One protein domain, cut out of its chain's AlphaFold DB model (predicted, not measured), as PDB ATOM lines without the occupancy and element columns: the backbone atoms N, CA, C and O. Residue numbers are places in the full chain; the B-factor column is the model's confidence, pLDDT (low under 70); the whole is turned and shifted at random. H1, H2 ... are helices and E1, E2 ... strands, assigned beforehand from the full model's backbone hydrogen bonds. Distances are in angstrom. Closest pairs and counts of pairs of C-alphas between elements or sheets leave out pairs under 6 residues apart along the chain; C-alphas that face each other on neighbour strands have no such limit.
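This is residues 8 to 103 of the 109 residues of an uncharacterized protein of Pirellulimonas nuda (UniProt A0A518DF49). With little regular structure, the domain is a small twisted antiparallel sheet, order E4 E3 E2 E1 E5, with two short helices, H1 and H2, making a corner that grazes it. The unnamed stretch 44 to 78 is tied to E4 and E2 by short pairings. Named elements, E1 E2 E3 E4 H1 H2 E5 along the chain, hold 36 of 96 printed residues; the class is mixed. The whole is compact, radius of gyration of the C-alphas 12.1 A, spanning 34 by 27 by 26 A.

E2, residues 20 to 25, and E3, residues 32 to 36, form a hairpin; N 22 and O 35 are 2.8 A apart. H1, residues 79 to 84, and H2, residues 86 to 93, only just touch, only at the corner, with 3 pairs of C-alphas within 8 A, the closest His 83 and Arg 89, 5.1 A. In both helices every O i to N i+4 pair is within hydrogen-bond range.

E1, residues 8 to 12, begins at C-alpha 8 (-34.524, 43.078, 1.999). E4 is residues 41 to 43. E5, residues 100 to 102, ends at C-alpha 102 (-34.021, 47.729, -2.701). E2 is 15.9 A long.

The printed part has no cut. E4 to H1 is a long link. Residues 56 to 58 and 103 are under pLDDT 70.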
ATOM      1  N   TYR A   8     -35.713  43.920   2.065       94.81
ATOM      2  CA  TYR A   8     -34.524  43.078   1.999       94.81
ATOM      3  C   TYR A   8     -34.850  41.787   1.258       94.81
ATOM      4  O   TYR A   8     -35.883  41.171   1.527       94.81
ATOM      5  N   TYR A   9     -33.979  41.379   0.340       95.38
ATOM      6  CA  TYR A   9     -34.173  40.198  -0.495       95.38
ATOM      7  C   TYR A   9     -32.891  39.374  -0.620       95.38
ATOM      8  O   TYR A   9     -31.787  39.901  -0.487       95.38
ATOM      9  N   VAL A  10     -33.050  38.073  -0.864       94.88
ATOM     10  CA  VAL A  10     -31.974  37.066  -0.788       94.88
ATOM     11  C   VAL A  10     -31.683  36.365  -2.119       94.88
ATOM     12  O   VAL A  10     -31.206  35.234  -2.162       94.88
ATOM     13  N   GLY A  11     -31.995  37.040  -3.226       93.38
ATOM     14  CA  GLY A  11     -31.811  36.541  -4.589       93.38
ATOM     15  C   GLY A  11     -33.065  36.692  -5.447       93.38
ATOM     16  O   GLY A  11     -33.952  37.485  -5.129       93.38
ATOM     17  N   PHE A  12     -33.125  35.922  -6.533       93.12
ATOM     18  CA  PHE A  12     -34.231  35.928  -7.491       93.12
ATOM     19  C   PHE A  12     -34.921  34.568  -7.544       93.12
ATOM     20  O   PHE A  12     -34.299  33.514  -7.396       93.12
ATOM     21  N   CYS A  13     -36.230  34.598  -7.746       94.62
ATOM     22  CA  CYS A  13     -37.079  33.426  -7.698       94.62
ATOM     23  C   CYS A  13     -36.794  32.484  -8.866       94.62
ATOM     24  O   CYS A  13     -36.988  32.846 -10.020       94.62
ATOM     25  N   ARG A  14     -36.432  31.229  -8.582       94.94
ATOM     26  CA  ARG A  14     -36.226  30.204  -9.624       94.94
ATOM     27  C   ARG A  14     -37.510  29.746 -10.323       94.94
ATOM     28  O   ARG A  14     -37.427  29.065 -11.337       94.94
ATOM     29  N   VAL A  15     -38.678  30.040  -9.746       95.00
ATOM     30  CA  VAL A  15     -39.983  29.628 -10.289       95.00
ATOM     31  C   VAL A  15     -40.369  30.529 -11.453       95.00
ATOM     32  O   VAL A  15     -40.616  30.037 -12.547       95.00
ATOM     33  N   CYS A  16     -40.408  31.845 -11.224       94.50
ATOM     34  CA  CYS A  16     -40.769  32.815 -12.257       94.50
ATOM     35  C   CYS A  16     -39.558  33.448 -12.947       94.50
ATOM     36  O   CYS A  16     -39.727  34.133 -13.948       94.50
ATOM     37  N   THR A  17     -38.346  33.242 -12.428       92.44
ATOM     38  CA  THR A  17     -37.060  33.770 -12.928       92.44
ATOM     39  C   THR A  17     -36.887  35.291 -12.876       92.44
ATOM     40  O   THR A  17     -35.804  35.781 -13.184       92.44
ATOM     41  N   THR A  18     -37.904  36.027 -12.422       90.88
ATOM     42  CA  THR A  18     -37.926  37.499 -12.464       90.88
ATOM     43  C   THR A  18     -37.971  38.136 -11.078       90.88
ATOM     44  O   THR A  18     -37.285  39.123 -10.833       90.88
ATOM     45  N   GLY A  19     -38.771  37.588 -10.161       91.94
ATOM     46  CA  GLY A  19     -39.096  38.279  -8.913       91.94
ATOM     47  C   GLY A  19     -37.998  38.202  -7.855       91.94
ATOM     48  O   GLY A  19     -37.452  37.113  -7.640       91.94
ATOM     49  N   PRO A  20     -37.681  39.309  -7.157       93.88
ATOM     50  CA  PRO A  20     -36.816  39.264  -5.989       93.88
ATOM     51  C   PRO A  20     -37.469  38.446  -4.866       93.88
ATOM     52  O   PRO A  20     -38.689  38.437  -4.691       93.88
ATOM     53  N   LEU A  21     -36.633  37.744  -4.105       95.31
ATOM     54  CA  LEU A  21     -37.034  36.917  -2.970       95.31
ATOM     55  C   LEU A  21     -36.925  37.714  -1.668       95.31
ATOM     56  O   LEU A  21     -35.898  37.660  -0.992       95.31
ATOM     57  N   GLY A  22     -37.959  38.490  -1.354       95.06
ATOM     58  CA  GLY A  22     -38.021  39.353  -0.178       95.06
ATOM     59  C   GLY A  22     -38.266  38.591   1.129       95.06
ATOM     60  O   GLY A  22     -38.881  37.528   1.131       95.06
ATOM     61  N   VAL A  23     -37.824  39.141   2.261       95.75
ATOM     62  CA  VAL A  23     -38.019  38.527   3.588       95.75
ATOM     63  C   VAL A  23     -39.193  39.181   4.325       95.75
ATOM     64  O   VAL A  23     -39.135  40.352   4.704       95.75
ATOM     65  N   ARG A  24     -40.274  38.426   4.550       94.44
ATOM     66  CA  ARG A  24     -41.465  38.869   5.297       94.44
ATOM     67  C   ARG A  24     -41.421  38.381   6.736       94.44
ATOM     68  O   ARG A  24     -41.088  37.226   6.984       94.44
ATOM     69  N   ALA A  25     -41.843  39.239   7.655       95.69
ATOM     70  CA  ALA A  25     -42.134  38.901   9.038       95.69
ATOM     71  C   ALA A  25     -43.643  38.736   9.224       95.69
ATOM     72  O   ALA A  25     -44.425  39.645   8.936       95.69
ATOM     73  N   CYS A  26     -44.064  37.568   9.712       95.12
ATOM     74  CA  CYS A  26     -45.454  37.350  10.081       95.12
ATOM     75  C   CYS A  26     -45.763  38.104  11.376       95.12
ATOM     76  O   CYS A  26     -45.285  37.721  12.444       95.12
ATOM     77  N   GLY A  27     -46.637  39.107  11.315       94.56
ATOM     78  CA  GLY A  27     -46.972  39.915  12.492       94.56
ATOM     79  C   GLY A  27     -47.762  39.161  13.572       94.56
ATOM     80  O   GLY A  27     -47.929  39.667  14.676       94.56
ATOM     81  N   HIS A  28     -48.255  37.952  13.280       94.75
ATOM     82  CA  HIS A  28     -48.988  37.133  14.250       94.75
ATOM     83  C   HIS A  28     -48.085  36.191  15.054       94.75
ATOM     84  O   HIS A  28     -48.276  36.030  16.254       94.75
ATOM     85  N   CYS A  29     -47.144  35.504  14.401       94.75
ATOM     86  CA  CYS A  29     -46.289  34.511  15.066       94.75
ATOM     87  C   CYS A  29     -44.807  34.902  15.126       94.75
ATOM     88  O   CYS A  29     -44.015  34.160  15.701       94.75
ATOM     89  N   GLY A  30     -44.419  36.029  14.521       94.19
ATOM     90  CA  GLY A  30     -43.041  36.523  14.482       94.19
ATOM     91  C   GLY A  30     -42.096  35.714  13.589       94.19
ATOM     92  O   GLY A  30     -40.903  35.991  13.552       94.19
ATOM     93  N   ARG A  31     -42.590  34.695  12.876       95.88
ATOM     94  CA  ARG A  31     -41.765  33.874  11.982       95.88
ATOM     95  C   ARG A  31     -41.459  34.620  10.691       95.88
ATOM     96  O   ARG A  31     -42.339  35.280  10.133       95.88
ATOM     97  N   LEU A  32     -40.228  34.459  10.210       96.62
ATOM     98  CA  LEU A  32     -39.814  34.976   8.915       96.62
ATOM     99  C   LEU A  32     -40.079  33.966   7.798       96.62
ATOM    100  O   LEU A  32     -40.072  32.752   8.013       96.62
ATOM    101  N   SER A  33     -40.331  34.469   6.598       95.62
ATOM    102  CA  SER A  33     -40.501  33.672   5.382       95.62
ATOM    103  C   SER A  33     -39.915  34.421   4.192       95.62
ATOM    104  O   SER A  33     -39.971  35.649   4.139       95.62
ATOM    105  N   ILE A  34     -39.359  33.683   3.236       95.75
ATOM    106  CA  ILE A  34     -38.885  34.242   1.970       95.75
ATOM    107  C   ILE A  34     -40.039  34.179   0.972       95.75
ATOM    108  O   ILE A  34     -40.620  33.115   0.784       95.75
ATOM    109  N   LEU A  35     -40.371  35.302   0.346       93.50
ATOM    110  CA  LEU A  35     -41.502  35.468  -0.560       93.50
ATOM    111  C   LEU A  35     -41.033  36.077  -1.885       93.50
ATOM    112  O   LEU A  35     -40.302  37.063  -1.902       93.50
ATOM    113  N   CYS A  36     -41.479  35.506  -2.998       92.56
ATOM    114  CA  CYS A  36     -41.321  36.108  -4.315       92.56
ATOM    115  C   CYS A  36     -42.337  37.236  -4.522       92.56
ATOM    116  O   CYS A  36     -43.533  36.993  -4.406       92.56
ATOM    117  N   ASP A  37     -41.861  38.418  -4.915       88.69
ATOM    118  CA  ASP A  37     -42.694  39.612  -5.158       88.69
ATOM    119  C   ASP A  37     -43.503  39.564  -6.475       88.69
ATOM    120  O   ASP A  37     -44.307  40.445  -6.738       88.69
ATOM    121  N   GLU A  38     -43.295  38.539  -7.317       90.56
ATOM    122  CA  GLU A  38     -43.920  38.440  -8.653       90.56
ATOM    123  C   GLU A  38     -44.868  37.247  -8.830       90.56
ATOM    124  O   GLU A  38     -45.759  37.279  -9.672       90.56
ATOM    125  N   CYS A  39     -44.637  36.136  -8.121       90.94
ATOM    126  CA  CYS A  39     -45.363  34.878  -8.373       90.94
ATOM    127  C   CYS A  39     -45.854  34.176  -7.111       90.94
ATOM    128  O   CYS A  39     -46.210  32.999  -7.172       90.94
ATOM    129  N   ASP A  40     -45.807  34.862  -5.968       90.25
ATOM    130  CA  ASP A  40     -46.385  34.394  -4.707       90.25
ATOM    131  C   ASP A  40     -45.796  33.082  -4.155       90.25
ATOM    132  O   ASP A  40     -46.339  32.463  -3.237       90.25
ATOM    133  N   ALA A  41     -44.648  32.657  -4.688       91.94
ATOM    134  CA  ALA A  41     -43.882  31.536  -4.167       91.94
ATOM    135  C   ALA A  41     -43.257  31.901  -2.813       91.94
ATOM    136  O   ALA A  41     -42.582  32.927  -2.700       91.94
ATOM    137  N   ALA A  42     -43.435  31.039  -1.813       92.44
ATOM    138  CA  ALA A  42     -42.945  31.245  -0.457       92.44
ATOM    139  C   ALA A  42     -42.131  30.053   0.074       92.44
ATOM    140  O   ALA A  42     -42.458  28.891  -0.175       92.44
ATOM    141  N   TRP A  43     -41.108  30.351   0.874       93.88
ATOM    142  CA  TRP A  43     -40.252  29.392   1.573       93.88
ATOM    143  C   TRP A  43     -40.177  29.738   3.064       93.88
ATOM    144  O   TRP A  43     -40.115  30.908   3.449       93.88
ATOM    145  N   SER A  44     -40.186  28.709   3.911       93.06
ATOM    146  CA  SER A  44     -40.063  28.821   5.375       93.06
ATOM    147  C   SER A  44     -38.622  28.692   5.881       93.06
ATOM    148  O   SER A  44     -38.389  28.801   7.081       93.06
ATOM    149  N   ASP A  45     -37.670  28.434   4.985       94.50
ATOM    150  CA  ASP A  45     -36.249  28.258   5.276       94.50
ATOM    151  C   ASP A  45     -35.379  28.786   4.115       94.50
ATOM    152  O   ASP A  45     -35.893  29.275   3.106       94.50
ATOM    153  N   ALA A  46     -34.053  28.707   4.263       94.62
ATOM    154  CA  ALA A  46     -33.091  29.179   3.263       94.62
ATOM    155  C   ALA A  46     -32.856  28.188   2.106       94.62
ATOM    156  O   ALA A  46     -32.118  28.504   1.171       94.62
ATOM    157  N   ASN A  47     -33.459  26.995   2.126       94.25
ATOM    158  CA  ASN A  47     -33.305  26.011   1.061       94.25
ATOM    159  C   ASN A  47     -34.251  26.315  -0.112       94.25
ATOM    160  O   ASN A  47     -35.253  25.638  -0.356       94.25
ATOM    161  N   LEU A  48     -33.874  27.312  -0.910       93.44
ATOM    162  CA  LEU A  48     -34.643  27.768  -2.073       93.44
ATOM    163  C   LEU A  48     -34.713  26.736  -3.217       93.44
ATOM    164  O   LEU A  48     -35.536  26.865  -4.130       93.44
ATOM    165  N   ALA A  49     -33.884  25.687  -3.176       93.31
ATOM    166  CA  ALA A  49     -33.975  24.554  -4.097       93.31
ATOM    167  C   ALA A  49     -35.172  23.637  -3.781       93.31
ATOM    168  O   ALA A  49     -35.670  22.949  -4.675       93.31
ATOM    169  N   GLY A  50     -35.671  23.665  -2.539       91.00
ATOM    170  CA  GLY A  50     -36.879  22.957  -2.123       91.00
ATOM    171  C   GLY A  50     -38.147  23.446  -2.842       91.00
ATOM    172  O   GLY A  50     -38.141  24.500  -3.496       91.00
ATOM    173  N   PRO A  51     -39.245  22.670  -2.775       91.12
ATOM    174  CA  PRO A  51     -40.522  23.076  -3.351       91.12
ATOM    175  C   PRO A  51     -41.073  24.313  -2.617       91.12
ATOM    176  O   PRO A  51     -41.149  24.293  -1.388       91.12
ATOM    177  N   PRO A  52     -41.474  25.379  -3.335       91.19
ATOM    178  CA  PRO A  52     -42.161  26.509  -2.718       91.19
ATOM    179  C   PRO A  52     -43.564  26.109  -2.257       91.19
ATOM    180  O   PRO A  52     -44.188  25.195  -2.805       91.19
ATOM    181  N   LYS A  53     -44.100  26.868  -1.307       87.88
ATOM    182  CA  LYS A  53     -45.543  26.952  -1.084       87.88
ATOM    183  C   LYS A  53     -46.101  28.061  -1.970       87.88
ATOM    184  O   LYS A  53     -45.511  29.133  -2.053       87.88
ATOM    185  N   PHE A  54     -47.234  27.801  -2.606       86.31
ATOM    186  CA  PHE A  54     -48.015  28.821  -3.299       86.31
ATOM    187  C   PHE A  54     -49.272  29.099  -2.494       86.31
ATOM    188  O   PHE A  54     -49.863  28.175  -1.924       86.31
ATOM    189  N   ALA A  55     -49.695  30.356  -2.457       74.44
ATOM    190  CA  ALA A  55     -51.010  30.673  -1.941       74.44
ATOM    191  C   ALA A  55     -52.079  30.160  -2.911       74.44
ATOM    192  O   ALA A  55     -52.002  30.377  -4.117       74.44
ATOM    193  N   SER A  56     -53.076  29.455  -2.380       69.00
ATOM    194  CA  SER A  56     -54.268  29.066  -3.138       69.00
ATOM    195  C   SER A  56     -55.275  30.213  -3.282       69.00
ATOM    196  O   SER A  56     -56.234  30.086  -4.035       69.00
ATOM    197  N   GLU A  57     -55.076  31.306  -2.542       62.94
ATOM    198  CA  GLU A  57     -55.940  32.485  -2.463       62.94
ATOM    199  C   GLU A  57     -55.091  33.766  -2.399       62.94
ATOM    200  O   GLU A  57     -53.870  33.700  -2.278       62.94
ATOM    201  N   ALA A  58     -55.739  34.935  -2.433       64.62
ATOM    202  CA  ALA A  58     -55.091  36.251  -2.475       64.62
ATOM    203  C   ALA A  58     -54.254  36.626  -1.227       64.62
ATOM    204  O   ALA A  58     -53.541  37.626  -1.251       64.62
ATOM    205  N   ASP A  59     -54.316  35.849  -0.140       71.94
ATOM    206  CA  ASP A  59     -53.853  36.298   1.180       71.94
ATOM    207  C   ASP A  59     -52.428  35.880   1.575       71.94
ATOM    208  O   ASP A  59     -51.990  36.251   2.669       71.94
ATOM    209  N   LEU A  60     -51.688  35.151   0.724       84.88
ATOM    210  CA  LEU A  60     -50.296  34.725   0.975       84.88
ATOM    211  C   LEU A  60     -50.072  34.228   2.422       84.88
ATOM    212  O   LEU A  60     -49.473  34.930   3.242       84.88
ATOM    213  N   PRO A  61     -50.587  33.042   2.792       88.56
ATOM    214  CA  PRO A  61     -50.596  32.600   4.180       88.56
ATOM    215  C   PRO A  61     -49.188  32.270   4.689       88.56
ATOM    216  O   PRO A  61     -48.379  31.639   4.008       88.56
ATOM    217  N   CYS A  62     -48.917  32.639   5.940       88.94
ATOM    218  CA  CYS A  62     -47.699  32.272   6.646       88.94
ATOM    219  C   CYS A  62     -47.570  30.743   6.694       88.94
ATOM    220  O   CYS A  62     -48.507  30.073   7.140       88.94
ATOM    221  N   PRO A  63     -46.413  30.176   6.310       84.69
ATOM    222  CA  PRO A  63     -46.212  28.732   6.276       84.69
ATOM    223  C   PRO A  63     -46.328  28.052   7.647       84.69
ATOM    224  O   PRO A  63     -46.509  26.836   7.671       84.69
ATOM    225  N   GLU A  64     -46.221  28.823   8.736       87.88
ATOM    226  CA  GLU A  64     -46.207  28.353  10.126       87.88
ATOM    227  C   GLU A  64     -47.574  28.480  10.816       87.88
ATOM    228  O   GLU A  64     -48.014  27.554  11.490       87.88
ATOM    229  N   CYS A  65     -48.265  29.619  10.668       91.50
ATOM    230  CA  CYS A  65     -49.531  29.879  11.372       91.50
ATOM    231  C   CYS A  65     -50.741  30.111  10.455       91.50
ATOM    232  O   CYS A  65     -51.852  30.303  10.950       91.50
ATOM    233  N   GLY A  66     -50.543  30.148   9.136       89.44
ATOM    234  CA  GLY A  66     -51.600  30.354   8.142       89.44
ATOM    235  C   GLY A  66     -52.156  31.781   8.042       89.44
ATOM    236  O   GLY A  66     -52.985  32.038   7.177       89.44
ATOM    237  N   LYS A  67     -51.727  32.728   8.891       91.38
ATOM    238  CA  LYS A  67     -52.151  34.141   8.814       91.38
ATOM    239  C   LYS A  67     -51.456  34.875   7.671       91.38
ATOM    240  O   LYS A  67     -50.328  34.533   7.339       91.38
ATOM    241  N   SER A  68     -52.105  35.896   7.110       89.88
ATOM    242  CA  SER A  68     -51.581  36.623   5.949       89.88
ATOM    243  C   SER A  68     -50.175  37.181   6.187       89.88
ATOM    244  O   SER A  68     -49.908  37.840   7.199       89.88
ATOM    245  N   LEU A  69     -49.278  36.926   5.236       90.19
ATOM    246  CA  LEU A  69     -47.958  37.540   5.189       90.19
ATOM    247  C   LEU A  69     -47.983  38.909   4.535       90.19
ATOM    248  O   LEU A  69     -47.003  39.611   4.719       90.19
ATOM    249  N   VAL A  70     -49.029  39.312   3.809       87.00
ATOM    250  CA  VAL A  70     -49.104  40.620   3.125       87.00
ATOM    251  C   VAL A  70     -49.973  41.644   3.851       87.00
ATOM    252  O   VAL A  70     -49.664  42.832   3.799       87.00
ATOM    253  N   GLY A  71     -50.996  41.193   4.578       86.75
ATOM    254  CA  GLY A  71     -51.847  42.049   5.402       86.75
ATOM    255  C   GLY A  71     -51.222  42.429   6.746       86.75
ATOM    256  O   GLY A  71     -50.297  41.777   7.237       86.75
ATOM    257  N   GLU A  72     -51.764  43.473   7.376       88.44
ATOM    258  CA  GLU A  72     -51.407  43.825   8.752       88.44
ATOM    259  C   GLU A  72     -51.720  42.665   9.721       88.44
ATOM    260  O   GLU A  72     -52.718  41.959   9.544       88.44
ATOM    261  N   PRO A  73     -50.901  42.450  10.768       92.69
ATOM    262  CA  PRO A  73     -49.742  43.249  11.180       92.69
ATOM    263  C   PRO A  73     -48.398  42.795  10.568       92.69
ATOM    264  O   PRO A  73     -47.350  43.091  11.131       92.69
ATOM    265  N   SER A  74     -48.395  42.041   9.464       93.19
ATOM    266  CA  SER A  74     -47.158  41.555   8.829       93.19
ATOM    267  C   SER A  74     -46.403  42.659   8.078       93.19
ATOM    268  O   SER A  74     -46.999  43.575   7.507       93.19
ATOM    269  N   HIS A  75     -45.075  42.550   8.024       93.50
ATOM    270  CA  HIS A  75     -44.194  43.590   7.475       93.50
ATOM    271  C   HIS A  75     -42.965  43.010   6.765       93.50
ATOM    272  O   HIS A  75     -42.696  41.810   6.814       93.50
ATOM    273  N   TRP A  76     -42.216  43.865   6.065       93.62
ATOM    274  CA  TRP A  76     -40.880  43.514   5.573       93.62
ATOM    275  C   TRP A  76     -39.910  43.460   6.747       93.62
ATOM    276  O   TRP A  76     -39.795  44.446   7.487       93.62
ATOM    277  N   ALA A  77     -39.240  42.320   6.903       95.06
ATOM    278  CA  ALA A  77     -38.278  42.113   7.972       95.06
ATOM    279  C   ALA A  77     -37.141  43.133   7.858       95.06
ATOM    280  O   ALA A  77     -36.650  43.404   6.759       95.06
ATOM    281  N   ASP A  78     -36.733  43.711   8.982       93.94
ATOM    282  CA  ASP A  78     -35.519  44.518   9.037       93.94
ATOM    283  C   ASP A  78     -34.261  43.654   9.227       93.94
ATOM    284  O   ASP A  78     -34.315  42.440   9.420       93.94
ATOM    285  N   VAL A  79     -33.096  44.300   9.157       93.38
ATOM    286  CA  VAL A  79     -31.790  43.639   9.297       93.38
ATOM    287  C   VAL A  79     -31.645  42.932  10.647       93.38
ATOM    288  O   VAL A  79     -31.045  41.861  10.694       93.38
ATOM    289  N   SER A  80     -32.200  43.493  11.729       95.19
ATOM    290  CA  SER A  80     -32.135  42.863  13.053       95.19
ATOM    291  C   SER A  80     -32.937  41.573  13.057       95.19
ATOM    292  O   SER A  80     -32.394  40.536  13.410       95.19
ATOM    293  N   GLU A  81     -34.185  41.607  12.582       96.75
ATOM    294  CA  GLU A  81     -35.054  40.425  12.503       96.75
ATOM    295  C   GLU A  81     -34.414  39.305  11.662       96.75
ATOM    296  O   GLU A  81     -34.469  38.125  12.026       96.75
ATOM    297  N   ILE A  82     -33.772  39.678  10.551       96.56
ATOM    298  CA  ILE A  82     -33.078  38.748   9.651       96.56
ATOM    299  C   ILE A  82     -31.882  38.102  10.347       96.56
ATOM    300  O   ILE A  82     -31.750  36.879  10.311       96.56
ATOM    301  N   HIS A  83     -31.030  38.890  11.007       96.00
ATOM    302  CA  HIS A  83     -29.902  38.328  11.741       96.00
ATOM    303  C   HIS A  83     -30.365  37.532  12.962       96.00
ATOM    304  O   HIS A  83     -29.815  36.470  13.214       96.00
ATOM    305  N   ASP A  84     -31.401  37.954  13.685       97.31
ATOM    306  CA  ASP A  84     -31.919  37.255  14.870       97.31
ATOM    307  C   ASP A  84     -32.587  35.912  14.550       97.31
ATOM    308  O   ASP A  84     -32.758  35.077  15.439       97.31
ATOM    309  N   THR A  85     -32.872  35.648  13.276       97.44
ATOM    310  CA  THR A  85     -33.412  34.376  12.797       97.44
ATOM    311  C   THR A  85     -32.282  33.376  12.493       97.44
ATOM    312  O   THR A  85     -31.557  33.570  11.515       97.44
ATOM    313  N   PRO A  86     -32.133  32.266  13.257       97.12
ATOM    314  CA  PRO A  86     -30.962  31.384  13.154       97.12
ATOM    315  C   PRO A  86     -30.697  30.837  11.749       97.12
ATOM    316  O   PRO A  86     -29.584  30.944  11.250       97.12
ATOM    317  N   TRP A  87     -31.730  30.342  11.063       96.50
ATOM    318  CA  TRP A  87     -31.569  29.741   9.736       96.50
ATOM    319  C   TRP A  87     -31.202  30.760   8.644       96.50
ATOM    320  O   TRP A  87     -30.557  30.392   7.666       96.50
ATOM    321  N   LEU A  88     -31.581  32.036   8.798       97.00
ATOM    322  CA  LEU A  88     -31.141  33.107   7.896       97.00
ATOM    323  C   LEU A  88     -29.701  33.499   8.201       97.00
ATOM    324  O   LEU A  88     -28.894  33.606   7.281       97.00
ATOM    325  N   ARG A  89     -29.373  33.678   9.486       97.44
ATOM    326  CA  ARG A  89     -28.017  34.001   9.940       97.44
ATOM    327  C   ARG A  89     -27.007  32.976   9.436       97.44
ATOM    328  O   ARG A  89     -26.045  33.353   8.780       97.44
ATOM    329  N   GLU A  90     -27.269  31.697   9.682       97.94
ATOM    330  CA  GLU A  90     -26.403  30.594   9.261       97.94
ATOM    331  C   GLU A  90     -26.247  30.553   7.736       97.94
ATOM    332  O   GLU A  90     -25.139  30.390   7.228       97.94
ATOM    333  N   ALA A  91     -27.334  30.759   6.985       97.12
ATOM    334  CA  ALA A  91     -27.295  30.751   5.526       97.12
ATOM    335  C   ALA A  91     -26.497  31.929   4.939       97.12
ATOM    336  O   ALA A  91     -25.797  31.745   3.934       97.12
ATOM    337  N   LEU A  92     -26.583  33.108   5.569       96.69
ATOM    338  CA  LEU A  92     -25.805  34.302   5.226       96.69
ATOM    339  C   LEU A  92     -24.320  34.119   5.555       96.69
ATOM    340  O   LEU A  92     -23.470  34.411   4.719       96.69
ATOM    341  N   GLU A  93     -24.001  33.599   6.741       96.94
ATOM    342  CA  GLU A  93     -22.623  33.312   7.164       96.94
ATOM    343  C   GLU A  93     -21.967  32.239   6.285       96.94
ATOM    344  O   GLU A  93     -20.793  32.352   5.932       96.94
ATOM    345  N   ALA A  94     -22.735  31.229   5.870       96.69
ATOM    346  CA  ALA A  94     -22.287  30.200   4.938       96.69
ATOM    347  C   ALA A  94     -22.191  30.689   3.478       96.69
ATOM    348  O   ALA A  94     -21.687  29.956   2.627       96.69
ATOM    349  N   GLY A  95     -22.695  31.889   3.159       94.81
ATOM    350  CA  GLY A  95     -22.717  32.432   1.797       94.81
ATOM    351  C   GLY A  95     -23.640  31.677   0.832       94.81
ATOM    352  O   GLY A  95     -23.481  31.780  -0.382       94.81
ATOM    353  N   THR A  96     -24.590  30.898   1.355       94.69
ATOM    354  CA  THR A  96     -25.581  30.164   0.539       94.69
ATOM    355  C   THR A  96     -26.691  31.071   0.014       94.69
ATOM    356  O   THR A  96     -27.301  30.777  -1.013       94.69
ATOM    357  N   ILE A  97     -26.916  32.190   0.703       93.88
ATOM    358  CA  ILE A  97     -27.764  33.302   0.286       93.88
ATOM    359  C   ILE A  97     -27.013  34.615   0.531       93.88
ATOM    360  O   ILE A  97     -26.129  34.682   1.384       93.88
ATOM    361  N   GLU A  98     -27.377  35.671  -0.192       94.31
ATOM    362  CA  GLU A  98     -26.785  37.004  -0.036       94.31
ATOM    363  C   GLU A  98     -27.884  38.021   0.249       94.31
ATOM    364  O   GLU A  98     -28.844  38.122  -0.513       94.31
ATOM    365  N   LEU A  99     -27.737  38.804   1.321       95.00
ATOM    366  CA  LEU A  99     -28.699  39.843   1.661       95.00
ATOM    367  C   LEU A  99     -28.463  41.105   0.829       95.00
ATOM    368  O   LEU A  99     -27.415  41.744   0.917       95.00
ATOM    369  N   ARG A 100     -29.480  41.506   0.075       93.56
ATOM    370  CA  ARG A 100     -29.524  42.757  -0.685       93.56
ATOM    371  C   ARG A 100     -30.726  43.576  -0.234       93.56
ATOM    372  O   ARG A 100     -31.652  43.049   0.378       93.56
ATOM    373  N   HIS A 101     -30.730  44.870  -0.530       88.00
ATOM    374  CA  HIS A 101     -31.881  45.728  -0.265       88.00
ATOM    375  C   HIS A 101     -32.218  46.581  -1.482       88.00
ATOM    376  O   HIS A 101     -31.342  46.992  -2.243       88.00
ATOM    377  N   GLY A 102     -33.504  46.857  -1.656       76.44
ATOM    378  CA  GLY A 102     -34.021  47.729  -2.701       76.44
ATOM    379  C   GLY A 102     -35.217  48.520  -2.192       76.44
ATOM    380  O   GLY A 102     -35.838  48.172  -1.184       76.44
ATOM    381  N   ALA A 103     -35.553  49.603  -2.891       59.47
ATOM    382  CA  ALA A 103     -36.917  50.105  -2.806       59.47
ATOM    383  C   ALA A 103     -37.821  49.036  -3.439       59.47
ATOM    384  O   ALA A 103     -37.477  48.544  -4.514       59.47
TER     385      ALA A 103